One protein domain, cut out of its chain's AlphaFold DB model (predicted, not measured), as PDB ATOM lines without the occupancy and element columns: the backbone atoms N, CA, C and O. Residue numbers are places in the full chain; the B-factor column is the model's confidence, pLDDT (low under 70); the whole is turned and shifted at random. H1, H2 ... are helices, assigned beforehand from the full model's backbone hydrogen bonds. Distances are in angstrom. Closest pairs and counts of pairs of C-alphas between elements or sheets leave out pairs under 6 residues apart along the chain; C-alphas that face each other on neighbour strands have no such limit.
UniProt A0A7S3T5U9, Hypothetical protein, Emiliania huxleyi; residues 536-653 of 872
ATOM      1  N   ALA A 536     -25.018  27.592 -14.871       69.69
ATOM      2  CA  ALA A 536     -25.416  28.157 -16.164       69.69
ATOM      3  C   ALA A 536     -25.298  27.190 -17.366       69.69
ATOM      4  O   ALA A 536     -25.785  27.495 -18.448       69.69
ATOM      5  N   GLY A 537     -24.607  26.056 -17.218       77.00
ATOM      6  CA  GLY A 537     -24.443  25.052 -18.269       77.00
ATOM      7  C   GLY A 537     -25.454  23.906 -18.199       77.00
ATOM      8  O   GLY A 537     -25.695  23.265 -19.220       77.00
ATOM      9  N   VAL A 538     -26.051  23.641 -17.030       83.50
ATOM     10  CA  VAL A 538     -26.893  22.450 -16.790       83.50
ATOM     11  C   VAL A 538     -28.112  22.431 -17.715       83.50
ATOM     12  O   VAL A 538     -28.373  21.411 -18.356       83.50
ATOM     13  N   ALA A 539     -28.810  23.561 -17.848       86.06
ATOM     14  CA  ALA A 539     -30.016  23.669 -18.666       86.06
ATOM     15  C   ALA A 539     -29.785  23.276 -20.134       86.06
ATOM     16  O   ALA A 539     -30.575  22.525 -20.706       86.06
ATOM     17  N   ARG A 540     -28.655  23.682 -20.725       86.56
ATOM     18  CA  ARG A 540     -28.306  23.354 -22.119       86.56
ATOM     19  C   ARG A 540     -28.108  21.862 -22.352       86.56
ATOM     20  O   ARG A 540     -28.530  21.341 -23.381       86.56
ATOM     21  N   TYR A 541     -27.483  21.162 -21.407       85.94
ATOM     22  CA  TYR A 541     -27.318  19.711 -21.506       85.94
ATOM     23  C   TYR A 541     -28.654  18.982 -21.369       85.94
ATOM     24  O   TYR A 541     -28.904  18.044 -22.126       85.94
ATOM     25  N   VAL A 542     -29.523  19.427 -20.454       87.31
ATOM     26  CA  VAL A 542     -30.871  18.857 -20.307       87.31
ATOM     27  C   VAL A 542     -31.686  19.074 -21.584       87.31
ATOM     28  O   VAL A 542     -32.252  18.118 -22.107       87.31
ATOM     29  N   LEU A 543     -31.672  20.279 -22.159       87.56
ATOM     30  CA  LEU A 543     -32.314  20.551 -23.450       87.56
ATOM     31  C   LEU A 543     -31.754  19.664 -24.570       87.56
ATOM     32  O   LEU A 543     -32.522  19.068 -25.323       87.56
ATOM     33  N   GLY A 544     -30.433  19.472 -24.629       85.25
ATOM     34  CA  GLY A 544     -29.807  18.535 -25.568       85.25
ATOM     35  C   GLY A 544     -30.263  17.079 -25.381       85.25
ATOM     36  O   GLY A 544     -30.456  16.357 -26.363       85.25
ATOM     37  N   MET A 545     -30.484  16.638 -24.138       85.06
ATOM     38  CA  MET A 545     -31.028  15.306 -23.836       85.06
ATOM     39  C   MET A 545     -32.473  15.143 -24.307       85.06
ATOM     40  O   MET A 545     -32.809  14.100 -24.878       85.06
ATOM     41  N   LEU A 546     -33.304  16.157 -24.058       84.81
ATOM     42  CA  LEU A 546     -34.719  16.176 -24.423       84.81
ATOM     43  C   LEU A 546     -34.889  16.241 -25.946       84.81
ATOM     44  O   LEU A 546     -35.631  15.442 -26.518       84.81
ATOM     45  N   ALA A 547     -34.125  17.103 -26.625       84.25
ATOM     46  CA  ALA A 547     -34.107  17.210 -28.084       84.25
ATOM     47  C   ALA A 547     -33.672  15.904 -28.760       84.25
ATOM     48  O   ALA A 547     -34.242  15.502 -29.773       84.25
ATOM     49  N   GLY A 548     -32.703  15.198 -28.170       77.69
ATOM     50  CA  GLY A 548     -32.286  13.873 -28.625       77.69
ATOM     51  C   GLY A 548     -33.254  12.737 -28.272       77.69
ATOM     52  O   GLY A 548     -32.915  11.587 -28.551       77.69
ATOM     53  N   GLN A 549     -34.390  13.028 -27.617       70.81
ATOM     54  CA  GLN A 549     -35.355  12.061 -27.068       70.81
ATOM     55  C   GLN A 549     -34.698  10.968 -26.218       70.81
ATOM     56  O   GLN A 549     -35.173   9.834 -26.134       70.81
ATOM     57  N   ARG A 550     -33.565  11.292 -25.590       66.19
ATOM     58  CA  ARG A 550     -32.798  10.308 -24.830       66.19
ATOM     59  C   ARG A 550     -33.432  10.068 -23.470       66.19
ATOM     60  O   ARG A 550     -33.317   8.962 -22.967       66.19
ATOM     61  N   HIS A 551     -34.106  11.052 -22.879       73.06
ATOM     62  CA  HIS A 551     -34.745  10.960 -21.563       73.06
ATOM     63  C   HIS A 551     -36.083  11.709 -21.562       73.06
ATOM     64  O   HIS A 551     -36.209  12.719 -22.247       73.06
ATOM     65  N   GLU A 552     -37.060  11.235 -20.789       79.56
ATOM     66  CA  GLU A 552     -38.281  11.997 -20.503       79.56
ATOM     67  C   GLU A 552     -38.021  13.055 -19.422       79.56
ATOM     68  O   GLU A 552     -37.140  12.892 -18.581       79.56
ATOM     69  N   LEU A 553     -38.786  14.144 -19.420       82.94
ATOM     70  CA  LEU A 553     -38.662  15.185 -18.401       82.94
ATOM     71  C   LEU A 553     -39.273  14.716 -17.064       82.94
ATOM     72  O   LEU A 553     -40.486  14.801 -16.857       82.94
ATOM     73  N   ASP A 554     -38.430  14.201 -16.168       84.62
ATOM     74  CA  ASP A 554     -38.817  13.657 -14.861       84.62
ATOM     75  C   ASP A 554     -38.540  14.622 -13.685       84.62
ATOM     76  O   ASP A 554     -38.021  15.727 -13.857       84.62
ATOM     77  N   ASP A 555     -38.909  14.211 -12.466       82.44
ATOM     78  CA  ASP A 555     -38.723  15.003 -11.239       82.44
ATOM     79  C   ASP A 555     -37.256  15.336 -10.954       82.44
ATOM     80  O   ASP A 555     -36.949  16.406 -10.426       82.44
ATOM     81  N   MET A 556     -36.339  14.435 -11.312       84.19
ATOM     82  CA  MET A 556     -34.914  14.613 -11.067       84.19
ATOM     83  C   MET A 556     -34.333  15.692 -11.988       84.19
ATOM     84  O   MET A 556     -33.591  16.563 -11.520       84.19
ATOM     85  N   LEU A 557     -34.696  15.676 -13.277       86.62
ATOM     86  CA  LEU A 557     -34.301  16.721 -14.222       86.62
ATOM     87  C   LEU A 557     -34.882  18.077 -13.798       86.62
ATOM     88  O   LEU A 557     -34.140  19.053 -13.698       86.62
ATOM     89  N   LEU A 558     -36.170  18.136 -13.453       86.06
ATOM     90  CA  LEU A 558     -36.818  19.379 -13.016       86.06
ATOM     91  C   LEU A 558     -36.206  19.947 -11.728       86.06
ATOM     92  O   LEU A 558     -35.960  21.152 -11.643       86.06
ATOM     93  N   GLY A 559     -35.890  19.084 -10.758       83.50
ATOM     94  CA  GLY A 559     -35.215  19.482  -9.523       83.50
ATOM     95  C   GLY A 559     -33.827  20.080  -9.765       83.50
ATOM     96  O   GLY A 559     -33.425  21.007  -9.069       83.50
ATOM     97  N   SER A 560     -33.106  19.612 -10.788       83.25
ATOM     98  CA  SER A 560     -31.795  20.170 -11.144       83.25
ATOM     99  C   SER A 560     -31.853  21.525 -11.861       83.25
ATOM    100  O   SER A 560     -30.835  22.215 -11.920       83.25
ATOM    101  N   LEU A 561     -33.019  21.909 -12.392       84.56
ATOM    102  CA  LEU A 561     -33.202  23.123 -13.188       84.56
ATOM    103  C   LEU A 561     -33.718  24.326 -12.388       84.56
ATOM    104  O   LEU A 561     -33.496  25.444 -12.840       84.56
ATOM    105  N   ALA A 562     -34.371  24.115 -11.236       72.75
ATOM    106  CA  ALA A 562     -35.128  25.145 -10.504       72.75
ATOM    107  C   ALA A 562     -34.386  26.492 -10.357       72.75
ATOM    108  O   ALA A 562     -34.937  27.524 -10.719       72.75
ATOM    109  N   ASP A 563     -33.104  26.464  -9.975       70.12
ATOM    110  CA  ASP A 563     -32.283  27.670  -9.760       70.12
ATOM    111  C   ASP A 563     -31.195  27.883 -10.834       70.12
ATOM    112  O   ASP A 563     -30.247  28.649 -10.638       70.12
ATOM    113  N   ARG A 564     -31.235  27.127 -11.940       73.31
ATOM    114  CA  ARG A 564     -30.071  26.926 -12.833       73.31
ATOM    115  C   ARG A 564     -30.365  27.145 -14.318       73.31
ATOM    116  O   ARG A 564     -29.669  26.591 -15.167       73.31
ATOM    117  N   MET A 565     -31.385  27.932 -14.640       85.31
ATOM    118  CA  MET A 565     -31.796  28.186 -16.022       85.31
ATOM    119  C   MET A 565     -32.172  29.650 -16.252       85.31
ATOM    120  O   MET A 565     -32.691  30.331 -15.370       85.31
ATOM    121  N   SER A 566     -31.902  30.124 -17.463       87.00
ATOM    122  CA  SER A 566     -32.374  31.414 -17.967       87.00
ATOM    123  C   SER A 566     -33.833  31.333 -18.432       87.00
ATOM    124  O   SER A 566     -34.342  30.256 -18.741       87.00
ATOM    125  N   GLY A 567     -34.498  32.486 -18.571       86.06
ATOM    126  CA  GLY A 567     -35.865  32.536 -19.104       86.06
ATOM    127  C   GLY A 567     -35.989  31.946 -20.516       86.06
ATOM    128  O   GLY A 567     -36.990  31.314 -20.835       86.06
ATOM    129  N   ALA A 568     -34.957  32.074 -21.360       87.94
ATOM    130  CA  ALA A 568     -34.945  31.442 -22.680       87.94
ATOM    131  C   ALA A 568     -34.952  29.907 -22.580       87.94
ATOM    132  O   ALA A 568     -35.761  29.261 -23.239       87.94
ATOM    133  N   GLU A 569     -34.115  29.346 -21.709       90.50
ATOM    134  CA  GLU A 569     -34.040  27.899 -21.485       90.50
ATOM    135  C   GLU A 569     -35.327  27.362 -20.846       90.50
ATOM    136  O   GLU A 569     -35.804  26.302 -21.237       90.50
ATOM    137  N   PHE A 570     -35.942  28.113 -19.928       91.06
ATOM    138  CA  PHE A 570     -37.238  27.754 -19.349       91.06
ATOM    139  C   PHE A 570     -38.325  27.591 -20.417       91.06
ATOM    140  O   PHE A 570     -39.059  26.602 -20.388       91.06
ATOM    141  N   ARG A 571     -38.403  28.524 -21.380       89.75
ATOM    142  CA  ARG A 571     -39.372  28.459 -22.489       89.75
ATOM    143  C   ARG A 571     -39.222  27.187 -23.311       89.75
ATOM    144  O   ARG A 571     -40.221  26.559 -23.626       89.75
ATOM    145  N   GLU A 572     -37.990  26.789 -23.605       90.75
ATOM    146  CA  GLU A 572     -37.734  25.552 -24.342       90.75
ATOM    147  C   GLU A 572     -38.067  24.310 -23.497       90.75
ATOM    148  O   GLU A 572     -38.678  23.370 -23.995       90.75
ATOM    149  N   VAL A 573     -37.735  24.298 -22.198       90.69
ATOM    150  CA  VAL A 573     -37.995  23.142 -21.316       90.69
ATOM    151  C   VAL A 573     -39.493  22.846 -21.188       90.69
ATOM    152  O   VAL A 573     -39.887  21.678 -21.235       90.69
ATOM    153  N   ILE A 574     -40.341  23.870 -21.034       90.88
ATOM    154  CA  ILE A 574     -41.788  23.660 -20.852       90.88
ATOM    155  C   ILE A 574     -42.468  23.053 -22.088       90.88
ATOM    156  O   ILE A 574     -43.477  22.365 -21.939       90.88
ATOM    157  N   GLU A 575     -41.906  23.234 -23.286       89.69
ATOM    158  CA  GLU A 575     -42.416  22.625 -24.523       89.69
ATOM    159  C   GLU A 575     -42.247  21.094 -24.534       89.69
ATOM    160  O   GLU A 575     -43.005  20.393 -25.207       89.69
ATOM    161  N   TYR A 576     -41.317  20.552 -23.739       89.19
ATOM    162  CA  TYR A 576     -41.111  19.107 -23.591       89.19
ATOM    163  C   TYR A 576     -42.024  18.448 -22.542       89.19
ATOM    164  O   TYR A 576     -42.032  17.215 -22.429       89.19
ATOM    165  N   ILE A 577     -42.808  19.218 -21.775       88.12
ATOM    166  CA  ILE A 577     -43.767  18.658 -20.813       88.12
ATOM    167  C   ILE A 577     -44.948  18.050 -21.576       88.12
ATOM    168  O   ILE A 577     -45.725  18.744 -22.233       88.12
ATOM    169  N   GLN A 578     -45.119  16.734 -21.437       85.00
ATOM    170  CA  GLN A 578     -46.233  16.016 -22.054       85.00
ATOM    171  C   GLN A 578     -47.591  16.492 -21.498       85.00
ATOM    172  O   GLN A 578     -47.695  16.733 -20.290       85.00
ATOM    173  N   PRO A 579     -48.667  16.542 -22.316       83.75
ATOM    174  CA  PRO A 579     -50.019  16.929 -21.885       83.75
ATOM    175  C   PRO A 579     -50.496  16.242 -20.598       83.75
ATOM    176  O   PRO A 579     -51.094  16.875 -19.734       83.75
ATOM    177  N   SER A 580     -50.195  14.950 -20.443       83.00
ATOM    178  CA  SER A 580     -50.565  14.147 -19.270       83.00
ATOM    179  C   SER A 580     -49.774  14.483 -18.000       83.00
ATOM    180  O   SER A 580     -50.261  14.210 -16.904       83.00
ATOM    181  N   ALA A 581     -48.580  15.069 -18.126       84.62
ATOM    182  CA  ALA A 581     -47.693  15.402 -17.010       84.62
ATOM    183  C   ALA A 581     -47.912  16.828 -16.473       84.62
ATOM    184  O   ALA A 581     -47.577  17.111 -15.325       84.62
ATOM    185  N   TRP A 582     -48.518  17.727 -17.254       85.19
ATOM    186  CA  TRP A 582     -48.786  19.110 -16.841       85.19
ATOM    187  C   TRP A 582     -49.433  19.272 -15.455       85.19
ATOM    188  O   TRP A 582     -48.958  20.125 -14.702       85.19
ATOM    189  N   PRO A 583     -50.435  18.462 -15.052       82.06
ATOM    190  CA  PRO A 583     -51.038  18.581 -13.725       82.06
ATOM    191  C   PRO A 583     -50.039  18.453 -12.572       82.06
ATOM    192  O   PRO A 583     -50.156  19.180 -11.590       82.06
ATOM    193  N   SER A 584     -49.052  17.554 -12.682       82.62
ATOM    194  CA  SER A 584     -48.031  17.354 -11.647       82.62
ATOM    195  C   SER A 584     -46.843  18.310 -11.781       82.62
ATOM    196  O   SER A 584     -46.137  18.537 -10.801       82.62
ATOM    197  N   ARG A 585     -46.616  18.903 -12.964       86.62
ATOM    198  CA  ARG A 585     -45.500  19.838 -13.224       86.62
ATOM    199  C   ARG A 585     -45.843  21.311 -13.013       86.62
ATOM    200  O   ARG A 585     -44.944  22.149 -12.963       86.62
ATOM    201  N   LEU A 586     -47.124  21.638 -12.858       83.94
ATOM    202  CA  LEU A 586     -47.588  23.020 -12.812       83.94
ATOM    203  C   LEU A 586     -46.988  23.831 -11.660       83.94
ATOM    204  O   LEU A 586     -46.663  25.002 -11.834       83.94
ATOM    205  N   GLN A 587     -46.816  23.201 -10.496       82.81
ATOM    206  CA  GLN A 587     -46.221  23.859  -9.337       82.81
ATOM    207  C   GLN A 587     -44.799  24.324  -9.618       82.81
ATOM    208  O   GLN A 587     -44.475  25.483  -9.383       82.81
ATOM    209  N   TRP A 588     -43.977  23.432 -10.163       87.00
ATOM    210  CA  TRP A 588     -42.605  23.748 -10.535       87.00
ATOM    211  C   TRP A 588     -42.558  24.896 -11.551       87.00
ATOM    212  O   TRP A 588     -41.824  25.862 -11.345       87.00
ATOM    213  N   ALA A 589     -43.405  24.851 -12.587       88.06
ATOM    214  CA  ALA A 589     -43.445  25.887 -13.618       88.06
ATOM    215  C   ALA A 589     -43.839  27.262 -13.050       88.06
ATOM    216  O   ALA A 589     -43.207  28.265 -13.370       88.06
ATOM    217  N   LEU A 590     -44.852  27.318 -12.178       85.19
ATOM    218  CA  LEU A 590     -45.303  28.569 -11.560       85.19
ATOM    219  C   LEU A 590     -44.270  29.150 -10.585       85.19
ATOM    220  O   LEU A 590     -44.099  30.367 -10.552       85.19
ATOM    221  N   THR A 591     -43.570  28.304  -9.827       85.19
ATOM    222  CA  THR A 591     -42.459  28.745  -8.971       85.19
ATOM    223  C   THR A 591     -41.352  29.387  -9.811       85.19
ATOM    224  O   THR A 591     -40.984  30.529  -9.543       85.19
ATOM    225  N   CYS A 592     -40.932  28.733 -10.903       86.25
ATOM    226  CA  CYS A 592     -39.921  29.270 -11.823       86.25
ATOM    227  C   CYS A 592     -40.336  30.634 -12.408       86.25
ATOM    228  O   CYS A 592     -39.555  31.583 -12.404       86.25
ATOM    229  N   VAL A 593     -41.594  30.767 -12.851       87.44
ATOM    230  CA  VAL A 593     -42.154  32.025 -13.390       87.44
ATOM    231  C   VAL A 593     -42.046  33.185 -12.389       87.44
ATOM    232  O   VAL A 593     -41.835  34.331 -12.788       87.44
ATOM    233  N   ILE A 594     -42.210  32.918 -11.093       81.81
ATOM    234  CA  ILE A 594     -42.160  33.955 -10.054       81.81
ATOM    235  C   ILE A 594     -40.718  34.330  -9.705       81.81
ATOM    236  O   ILE A 594     -40.449  35.497  -9.427       81.81
ATOM    237  N   GLU A 595     -39.797  33.369  -9.731       83.06
ATOM    238  CA  GLU A 595     -38.402  33.572  -9.322       83.06
ATOM    239  C   GLU A 595     -37.541  34.244 -10.406       83.06
ATOM    240  O   GLU A 595     -36.587  34.946 -10.077       83.06
ATOM    241  N   MET A 596     -37.909  34.123 -11.687       81.56
ATOM    242  CA  MET A 596     -37.135  34.652 -12.827       81.56
ATOM    243  C   MET A 596     -37.261  36.169 -13.080       81.56
ATOM    244  O   MET A 596     -36.628  36.684 -13.997       81.56
ATOM    245  N   GLY A 597     -38.059  36.907 -12.301       73.25
ATOM    246  CA  GLY A 597     -38.207  38.369 -12.409       73.25
ATOM    247  C   GLY A 597     -39.180  38.858 -13.496       73.25
ATOM    248  O   GLY A 597     -39.958  39.771 -13.227       73.25
ATOM    249  N   ASP A 598     -39.239  38.204 -14.662       83.25
ATOM    250  CA  ASP A 598     -40.151  38.544 -15.775       83.25
ATOM    251  C   ASP A 598     -41.480  37.754 -15.723       83.25
ATOM    252  O   ASP A 598     -41.878  37.065 -16.670       83.25
ATOM    253  N   THR A 599     -42.198  37.846 -14.595       86.06
ATOM    254  CA  THR A 599     -43.383  37.013 -14.284       86.06
ATOM    255  C   THR A 599     -44.441  37.003 -15.396       86.06
ATOM    256  O   THR A 599     -44.979  35.951 -15.736       86.06
ATOM    257  N   CYS A 600     -44.760  38.162 -15.981       88.00
ATOM    258  CA  CYS A 600     -45.822  38.286 -16.986       88.00
ATOM    259  C   CYS A 600     -45.450  37.629 -18.328       88.00
ATOM    260  O   CYS A 600     -46.291  36.985 -18.958       88.00
ATOM    261  N   GLU A 601     -44.192  37.759 -18.765       88.81
ATOM    262  CA  GLU A 601     -43.720  37.143 -20.009       88.81
ATOM    263  C   GLU A 601     -43.625  35.625 -19.868       88.81
ATOM    264  O   GLU A 601     -44.169  34.899 -20.701       88.81
ATOM    265  N   MET A 602     -43.022  35.134 -18.784       90.19
ATOM    266  CA  MET A 602     -42.892  33.692 -18.557       90.19
ATOM    267  C   MET A 602     -44.262  33.021 -18.379       90.19
ATOM    268  O   MET A 602     -44.507  31.953 -18.943       90.19
ATOM    269  N   LEU A 603     -45.205  33.679 -17.691       90.12
ATOM    270  CA  LEU A 603     -46.583  33.197 -17.580       90.12
ATOM    271  C   LEU A 603     -47.286  33.122 -18.943       90.12
ATOM    272  O   LEU A 603     -48.036  32.178 -19.190       90.12
ATOM    273  N   ARG A 604     -47.045  34.092 -19.835       91.25
ATOM    274  CA  ARG A 604     -47.604  34.084 -21.196       91.25
ATOM    275  C   ARG A 604     -47.173  32.841 -21.961       91.25
ATOM    276  O   ARG A 604     -48.026  32.189 -22.550       91.25
ATOM    277  N   HIS A 605     -45.896  32.480 -21.884       89.81
ATOM    278  CA  HIS A 605     -45.383  31.284 -22.548       89.81
ATOM    279  C   HIS A 605     -45.994  29.995 -21.995       89.81
ATOM    280  O   HIS A 605     -46.433  29.156 -22.777       89.81
ATOM    281  N   VAL A 606     -46.122  29.866 -20.668       90.25
ATOM    282  CA  VAL A 606     -46.828  28.721 -20.061       90.25
ATOM    283  C   VAL A 606     -48.268  28.637 -20.580       90.25
ATOM    284  O   VAL A 606     -48.718  27.567 -20.982       90.25
ATOM    285  N   LEU A 607     -48.988  29.760 -20.628       89.56
ATOM    286  CA  LEU A 607     -50.363  29.804 -21.132       89.56
ATOM    287  C   LEU A 607     -50.463  29.461 -22.621       89.56
ATOM    288  O   LEU A 607     -51.397  28.761 -23.005       89.56
ATOM    289  N   ASP A 608     -49.534  29.935 -23.450       89.75
ATOM    290  CA  ASP A 608     -49.517  29.650 -24.886       89.75
ATOM    291  C   ASP A 608     -49.260  28.153 -25.151       89.75
ATOM    292  O   ASP A 608     -49.955  27.555 -25.975       89.75
ATOM    293  N   VAL A 609     -48.353  27.520 -24.394       88.56
ATOM    294  CA  VAL A 609     -48.105  26.069 -24.474       88.56
ATOM    295  C   VAL A 609     -49.336  25.274 -24.030       88.56
ATOM    296  O   VAL A 609     -49.779  24.369 -24.736       88.56
ATOM    297  N   LEU A 610     -49.954  25.633 -22.900       87.69
ATOM    298  CA  LEU A 610     -51.176  24.970 -22.433       87.69
ATOM    299  C   LEU A 610     -52.343  25.140 -23.415       87.69
ATOM    300  O   LEU A 610     -53.097  24.193 -23.640       87.69
ATOM    301  N   ALA A 611     -52.482  26.322 -24.021       84.81
ATOM    302  CA  ALA A 611     -53.514  26.597 -25.015       84.81
ATOM    303  C   ALA A 611     -53.345  25.738 -26.277       84.81
ATOM    304  O   ALA A 611     -54.346  25.277 -26.828       84.81
ATOM    305  N   ALA A 612     -52.106  25.464 -26.702       84.62
ATOM    306  CA  ALA A 612     -51.824  24.588 -27.841       84.62
ATOM    307  C   ALA A 612     -52.310  23.140 -27.621       84.62
ATOM    308  O   ALA A 612     -52.672  22.457 -28.579       84.62
ATOM    309  N   PHE A 613     -52.375  22.686 -26.366       80.50
ATOM    310  CA  PHE A 613     -52.860  21.354 -25.993       80.50
ATOM    311  C   PHE A 613     -54.371  21.294 -25.688       80.50
ATOM    312  O   PHE A 613     -54.918  20.202 -25.517       80.50
ATOM    313  N   GLY A 614     -55.057  22.442 -25.658       75.19
ATOM    314  CA  GLY A 614     -56.513  22.554 -25.545       75.19
ATOM    315  C   GLY A 614     -57.030  23.119 -24.216       75.19
ATOM    316  O   GLY A 614     -56.341  23.171 -23.197       75.19
ATOM    317  N   GLU A 615     -58.306  23.522 -24.211       69.62
ATOM    318  CA  GLU A 615     -58.958  24.226 -23.088       69.62
ATOM    319  C   GLU A 615     -58.995  23.422 -21.774       69.62
ATOM    320  O   GLU A 615     -59.054  24.001 -20.686       69.62
ATOM    321  N   GLY A 616     -58.909  22.089 -21.852       74.44
ATOM    322  CA  GLY A 616     -58.912  21.203 -20.688       74.44
ATOM    323  C   GLY A 616     -57.735  21.437 -19.735       74.44
ATOM    324  O   GLY A 616     -57.933  21.423 -18.519       74.44
ATOM    325  N   LEU A 617     -56.532  21.714 -20.256       76.06
ATOM    326  CA  LEU A 617     -55.367  22.004 -19.414       76.06
ATOM    327  C   LEU A 617     -55.413  23.423 -18.830       76.06
ATOM    328  O   LEU A 617     -54.984  23.633 -17.696       76.06
ATOM    329  N   LEU A 618     -56.001  24.390 -19.542       79.19
ATOM    330  CA  LEU A 618     -56.226  25.741 -19.010       79.19
ATOM    331  C   LEU A 618     -57.222  25.728 -17.839       79.19
ATOM    332  O   LEU A 618     -57.016  26.413 -16.835       79.19
ATOM    333  N   ALA A 619     -58.268  24.900 -17.916       74.00
ATOM    334  CA  ALA A 619     -59.184  24.681 -16.796       74.00
ATOM    335  C   ALA A 619     -58.487  24.009 -15.595       74.00
ATOM    336  O   ALA A 619     -58.772  24.338 -14.440       74.00
ATOM    337  N   GLN A 620     -57.543  23.094 -15.847       73.88
ATOM    338  CA  GLN A 620     -56.724  22.479 -14.798       73.88
ATOM    339  C   GLN A 620     -55.743  23.468 -14.163       73.88
ATOM    340  O   GLN A 620     -55.587  23.435 -12.945       73.88
ATOM    341  N   LEU A 621     -55.149  24.380 -14.941       75.75
ATOM    342  CA  LEU A 621     -54.341  25.484 -14.417       75.75
ATOM    343  C   LEU A 621     -55.169  26.361 -13.475       75.75
ATOM    344  O   LEU A 621     -54.741  26.609 -12.350       75.75
ATOM    345  N   LEU A 622     -56.376  26.768 -13.889       75.75
ATOM    346  CA  LEU A 622     -57.276  27.537 -13.026       75.75
ATOM    347  C   LEU A 622     -57.592  26.782 -11.725       75.75
ATOM    348  O   LEU A 622     -57.573  27.379 -10.655       75.75
ATOM    349  N   LYS A 623     -57.831  25.467 -11.787       76.19
ATOM    350  CA  LYS A 623     -58.040  24.642 -10.587       76.19
ATOM    351  C   LYS A 623     -56.796  24.588  -9.695       76.19
ATOM    352  O   LYS A 623     -56.915  24.710  -8.481       76.19
ATOM    353  N   ALA A 624     -55.620  24.390 -10.277       70.19
ATOM    354  CA  ALA A 624     -54.375  24.191  -9.545       70.19
ATOM    355  C   ALA A 624     -53.834  25.481  -8.908       70.19
ATOM    356  O   ALA A 624     -53.347  25.425  -7.780       70.19
ATOM    357  N   LEU A 625     -54.030  26.644  -9.546       68.75
ATOM    358  CA  LEU A 625     -53.792  27.969  -8.945       68.75
ATOM    359  C   LEU A 625     -54.535  28.159  -7.609       68.75
ATOM    360  O   LEU A 625     -54.166  29.009  -6.808       68.75
ATOM    361  N   LEU A 626     -55.586  27.376  -7.370       68.00
ATOM    362  CA  LEU A 626     -56.499  27.518  -6.241       68.00
ATOM    363  C   LEU A 626     -56.422  26.324  -5.272       68.00
ATOM    364  O   LEU A 626     -57.312  26.148  -4.441       68.00
ATOM    365  N   THR A 627     -55.375  25.494  -5.379       68.12
ATOM    366  CA  THR A 627     -55.103  24.388  -4.443       68.12
ATOM    367  C   THR A 627     -54.104  24.793  -3.356       68.12
ATOM    368  O   THR A 627     -53.147  25.517  -3.623       68.12
ATOM    369  N   ASP A 628     -54.309  24.284  -2.133       54.50
ATOM    370  CA  ASP A 628     -53.556  24.639  -0.915       54.50
ATOM    371  C   ASP A 628     -52.019  24.727  -1.040       54.50
ATOM    372  O   ASP A 628     -51.458  25.711  -0.555       54.50
ATOM    373  N   PRO A 629     -51.295  23.793  -1.698       60.22
ATOM    374  CA  PRO A 629     -49.831  23.867  -1.754       60.22
ATOM    375  C   PRO A 629     -49.308  25.026  -2.615       60.22
ATOM    376  O   PRO A 629     -48.127  25.360  -2.537       60.22
ATOM    377  N   LEU A 630     -50.170  25.641  -3.429       63.22
ATOM    378  CA  LEU A 630     -49.813  26.698  -4.371       63.22
ATOM    379  C   LEU A 630     -50.333  28.077  -3.985       63.22
ATOM    380  O   LEU A 630     -49.856  29.057  -4.544       63.22
ATOM    381  N   LEU A 631     -51.232  28.187  -3.005       66.31
ATOM    382  CA  LEU A 631     -51.867  29.457  -2.637       66.31
ATOM    383  C   LEU A 631     -50.861  30.567  -2.299       66.31
ATOM    384  O   LEU A 631     -51.052  31.702  -2.724       66.31
ATOM    385  N   ALA A 632     -49.762  30.261  -1.600       65.69
ATOM    386  CA  ALA A 632     -48.735  31.255  -1.263       65.69
ATOM    387  C   ALA A 632     -47.968  31.762  -2.502       65.69
ATOM    388  O   ALA A 632     -47.698  32.958  -2.640       65.69
ATOM    389  N   THR A 633     -47.642  30.853  -3.420       68.50
ATOM    390  CA  THR A 633     -46.966  31.139  -4.692       68.50
ATOM    391  C   THR A 633     -47.902  31.912  -5.623       68.50
ATOM    392  O   THR A 633     -47.555  32.965  -6.157       68.50
ATOM    393  N   THR A 634     -49.149  31.466  -5.727       70.81
ATOM    394  CA  THR A 634     -50.200  32.106  -6.512       70.81
ATOM    395  C   THR A 634     -50.586  33.475  -5.960       70.81
ATOM    396  O   THR A 634     -50.816  34.380  -6.755       70.81
ATOM    397  N   ALA A 635     -50.572  33.702  -4.644       74.62
ATOM    398  CA  ALA A 635     -50.838  35.019  -4.064       74.62
ATOM    399  C   ALA A 635     -49.854  36.089  -4.571       74.62
ATOM    400  O   ALA A 635     -50.275  37.205  -4.869       74.62
ATOM    401  N   LYS A 636     -48.568  35.750  -4.760       79.69
ATOM    402  CA  LYS A 636     -47.578  36.675  -5.350       79.69
ATOM    403  C   LYS A 636     -47.916  37.030  -6.799       79.69
ATOM    404  O   LYS A 636     -47.826  38.194  -7.182       79.69
ATOM    405  N   LEU A 637     -48.345  36.043  -7.585       82.00
ATOM    406  CA  LEU A 637     -48.773  36.242  -8.972       82.00
ATOM    407  C   LEU A 637     -50.060  37.078  -9.036       82.00
ATOM    408  O   LEU A 637     -50.155  38.023  -9.819       82.00
ATOM    409  N   LEU A 638     -51.031  36.772  -8.171       83.88
ATOM    410  CA  LEU A 638     -52.305  37.477  -8.075       83.88
ATOM    411  C   LEU A 638     -52.178  38.866  -7.454       83.88
ATOM    412  O   LEU A 638     -53.072  39.671  -7.667       83.88
ATOM    413  N   ALA A 639     -51.101  39.204  -6.746       83.50
ATOM    414  CA  ALA A 639     -50.865  40.564  -6.261       83.50
ATOM    415  C   ALA A 639     -50.521  41.544  -7.404       83.50
ATOM    416  O   ALA A 639     -50.816  42.740  -7.315       83.50
ATOM    417  N   GLN A 640     -49.989  41.051  -8.527       86.56
ATOM    418  CA  GLN A 640     -49.568  41.876  -9.663       86.56
ATOM    419  C   GLN A 640     -50.687  42.084 -10.704       86.56
ATOM    420  O   GLN A 640     -51.389  41.152 -11.094       86.56
ATOM    421  N   ALA A 641     -50.849  43.314 -11.205       86.75
ATOM    422  CA  ALA A 641     -51.947  43.665 -12.116       86.75
ATOM    423  C   ALA A 641     -51.826  43.048 -13.522       86.75
ATOM    424  O   ALA A 641     -52.837  42.621 -14.092       86.75
ATOM    425  N   GLU A 642     -50.615  42.984 -14.083       88.75
ATOM    426  CA  GLU A 642     -50.395  42.449 -15.432       88.75
ATOM    427  C   GLU A 642     -50.636  40.931 -15.517       88.75
ATOM    428  O   GLU A 642     -51.461  40.533 -16.347       88.75
ATOM    429  N   PRO A 643     -50.063  40.075 -14.636       87.88
ATOM    430  CA  PRO A 643     -50.366  38.642 -14.627       87.88
ATOM    431  C   PRO A 643     -51.854  38.347 -14.414       87.88
ATOM    432  O   PRO A 643     -52.425  37.534 -15.139       87.88
ATOM    433  N   ARG A 644     -52.525  39.059 -13.491       87.81
ATOM    434  CA  ARG A 644     -53.984  38.932 -13.290       87.81
ATOM    435  C   ARG A 644     -54.778  39.228 -14.559       87.81
ATOM    436  O   ARG A 644     -55.810  38.610 -14.818       87.81
ATOM    437  N   THR A 645     -54.361  40.234 -15.319       87.62
ATOM    438  CA  THR A 645     -55.049  40.630 -16.552       87.62
ATOM    439  C   THR A 645     -54.812  39.607 -17.654       87.62
ATOM    440  O   THR A 645     -55.765  39.222 -18.329       87.62
ATOM    441  N   LEU A 646     -53.587  39.097 -17.771       89.06
ATOM    442  CA  LEU A 646     -53.240  38.031 -18.705       89.06
ATOM    443  C   LEU A 646     -54.017  36.733 -18.421       89.06
ATOM    444  O   LEU A 646     -54.595  36.161 -19.345       89.06
ATOM    445  N   LEU A 647     -54.104  36.308 -17.155       87.81
ATOM    446  CA  LEU A 647     -54.894  35.135 -16.757       87.81
ATOM    447  C   LEU A 647     -56.367  35.297 -17.142       87.81
ATOM    448  O   LEU A 647     -56.939  34.405 -17.757       87.81
ATOM    449  N   ARG A 648     -56.971  36.457 -16.871       85.44
ATOM    450  CA  ARG A 648     -58.369  36.734 -17.249       85.44
ATOM    451  C   ARG A 648     -58.617  36.760 -18.751       85.44
ATOM    452  O   ARG A 648     -59.709  36.425 -19.194       85.44
ATOM    453  N   GLN A 649     -57.624  37.165 -19.537       85.31
ATOM    454  CA  GLN A 649     -57.729  37.165 -20.996       85.31
ATOM    455  C   GLN A 649     -57.611  35.762 -21.598       85.31
ATOM    456  O   GLN A 649     -58.232  35.501 -22.627       85.31
ATOM    457  N   ARG A 650     -56.793  34.886 -21.002       84.62
ATOM    458  CA  ARG A 650     -56.412  33.593 -21.594       84.62
ATOM    459  C   ARG A 650     -57.128  32.384 -20.990       84.62
ATOM    460  O   ARG A 650     -57.234  31.368 -21.669       84.62
ATOM    461  N   LEU A 651     -57.592  32.458 -19.743       83.62
ATOM    462  CA  LEU A 651     -58.296  31.351 -19.093       83.62
ATOM    463  C   LEU A 651     -59.747  31.224 -19.593       83.62
ATOM    464  O   LEU A 651     -60.376  32.230 -19.931       83.62
ATOM    465  N   PRO A 652     -60.307  29.999 -19.613       77.56
ATOM    466  CA  PRO A 652     -61.672  29.766 -20.065       77.56
ATOM    467  C   PRO A 652     -62.686  30.455 -19.147       77.56
ATOM    468  O   PRO A 652     -62.599  30.389 -17.917       77.56
ATOM    469  N   LYS A 653     -63.686  31.097 -19.754       76.56
ATOM    470  CA  LYS A 653     -64.787  31.756 -19.036       76.56
ATOM    471  C   LYS A 653     -65.727  30.729 -18.403       76.56
ATOM    472  O   LYS A 653     -65.789  29.577 -18.822       76.56
TER     473      LYS A 653
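Overview. This is residues 536 to 653 of the 872 residues of the protein "Hypothetical protein" of Emiliania huxleyi (UniProt A0A7S3T5U9). Look for two rows of helices set face to face: H1, H3, H5 and H8 stand side by side and run the same way, while H2, H4 and H7 form a looser row behind them, running roughly back. H6 slants across beside H4 and H5. The 118 printed residues, all helix by class, hold eight named helices, H1 to H8, and no named strand. The whole is compact, radius of gyration of the C-alphas 13.8 A, spanning 39 by 27 by 24 A.

Arrangement. Start at H1, residues 536 to 547, which touches H3, residues 567 to 575, with residues 539 to 543 alone (C-alphas 539 and 569, 6.5 A). H1 forms a hairpin with H2, residues 555 to 561 (closest C-alphas 539 and 561, 6.4 A). H3 touches the hub H5, residues 599 to 612, at a shallow tilt of 20 degrees (571 and 605, 6.6 A). H5 forms hairpins with H4, residues 582 to 595 (593 and 599, 5.2 A), and H6, residues 615 to 624 (610 and 617, 6.0 A). H4 touches H7, residues 628 to 639 (591 and 633, 6.7 A). H5 touches H8, residues 641 to 650, at 7 degrees (600 and 643, 5.1 A). In H2, H5, H6 and H8 every O i to N i+4 pair is within hydrogen-bond range; H1 has 6 of 8, H3 4 of 5, H4 8 of 10, H7 5 of 8.

Along the chain. Find C-alpha 536 at (-25.416, 28.157, -16.164), where H1 begins; H5 runs 20.2 A and H4 19.3 A. H8 ends at C-alpha 650, (-56.412, 33.593, -21.594).

Size, cuts and confidence. The printed part has no cut and no long link. Residues 536, 550, 615 and 625 to 633 have pLDDT under 70.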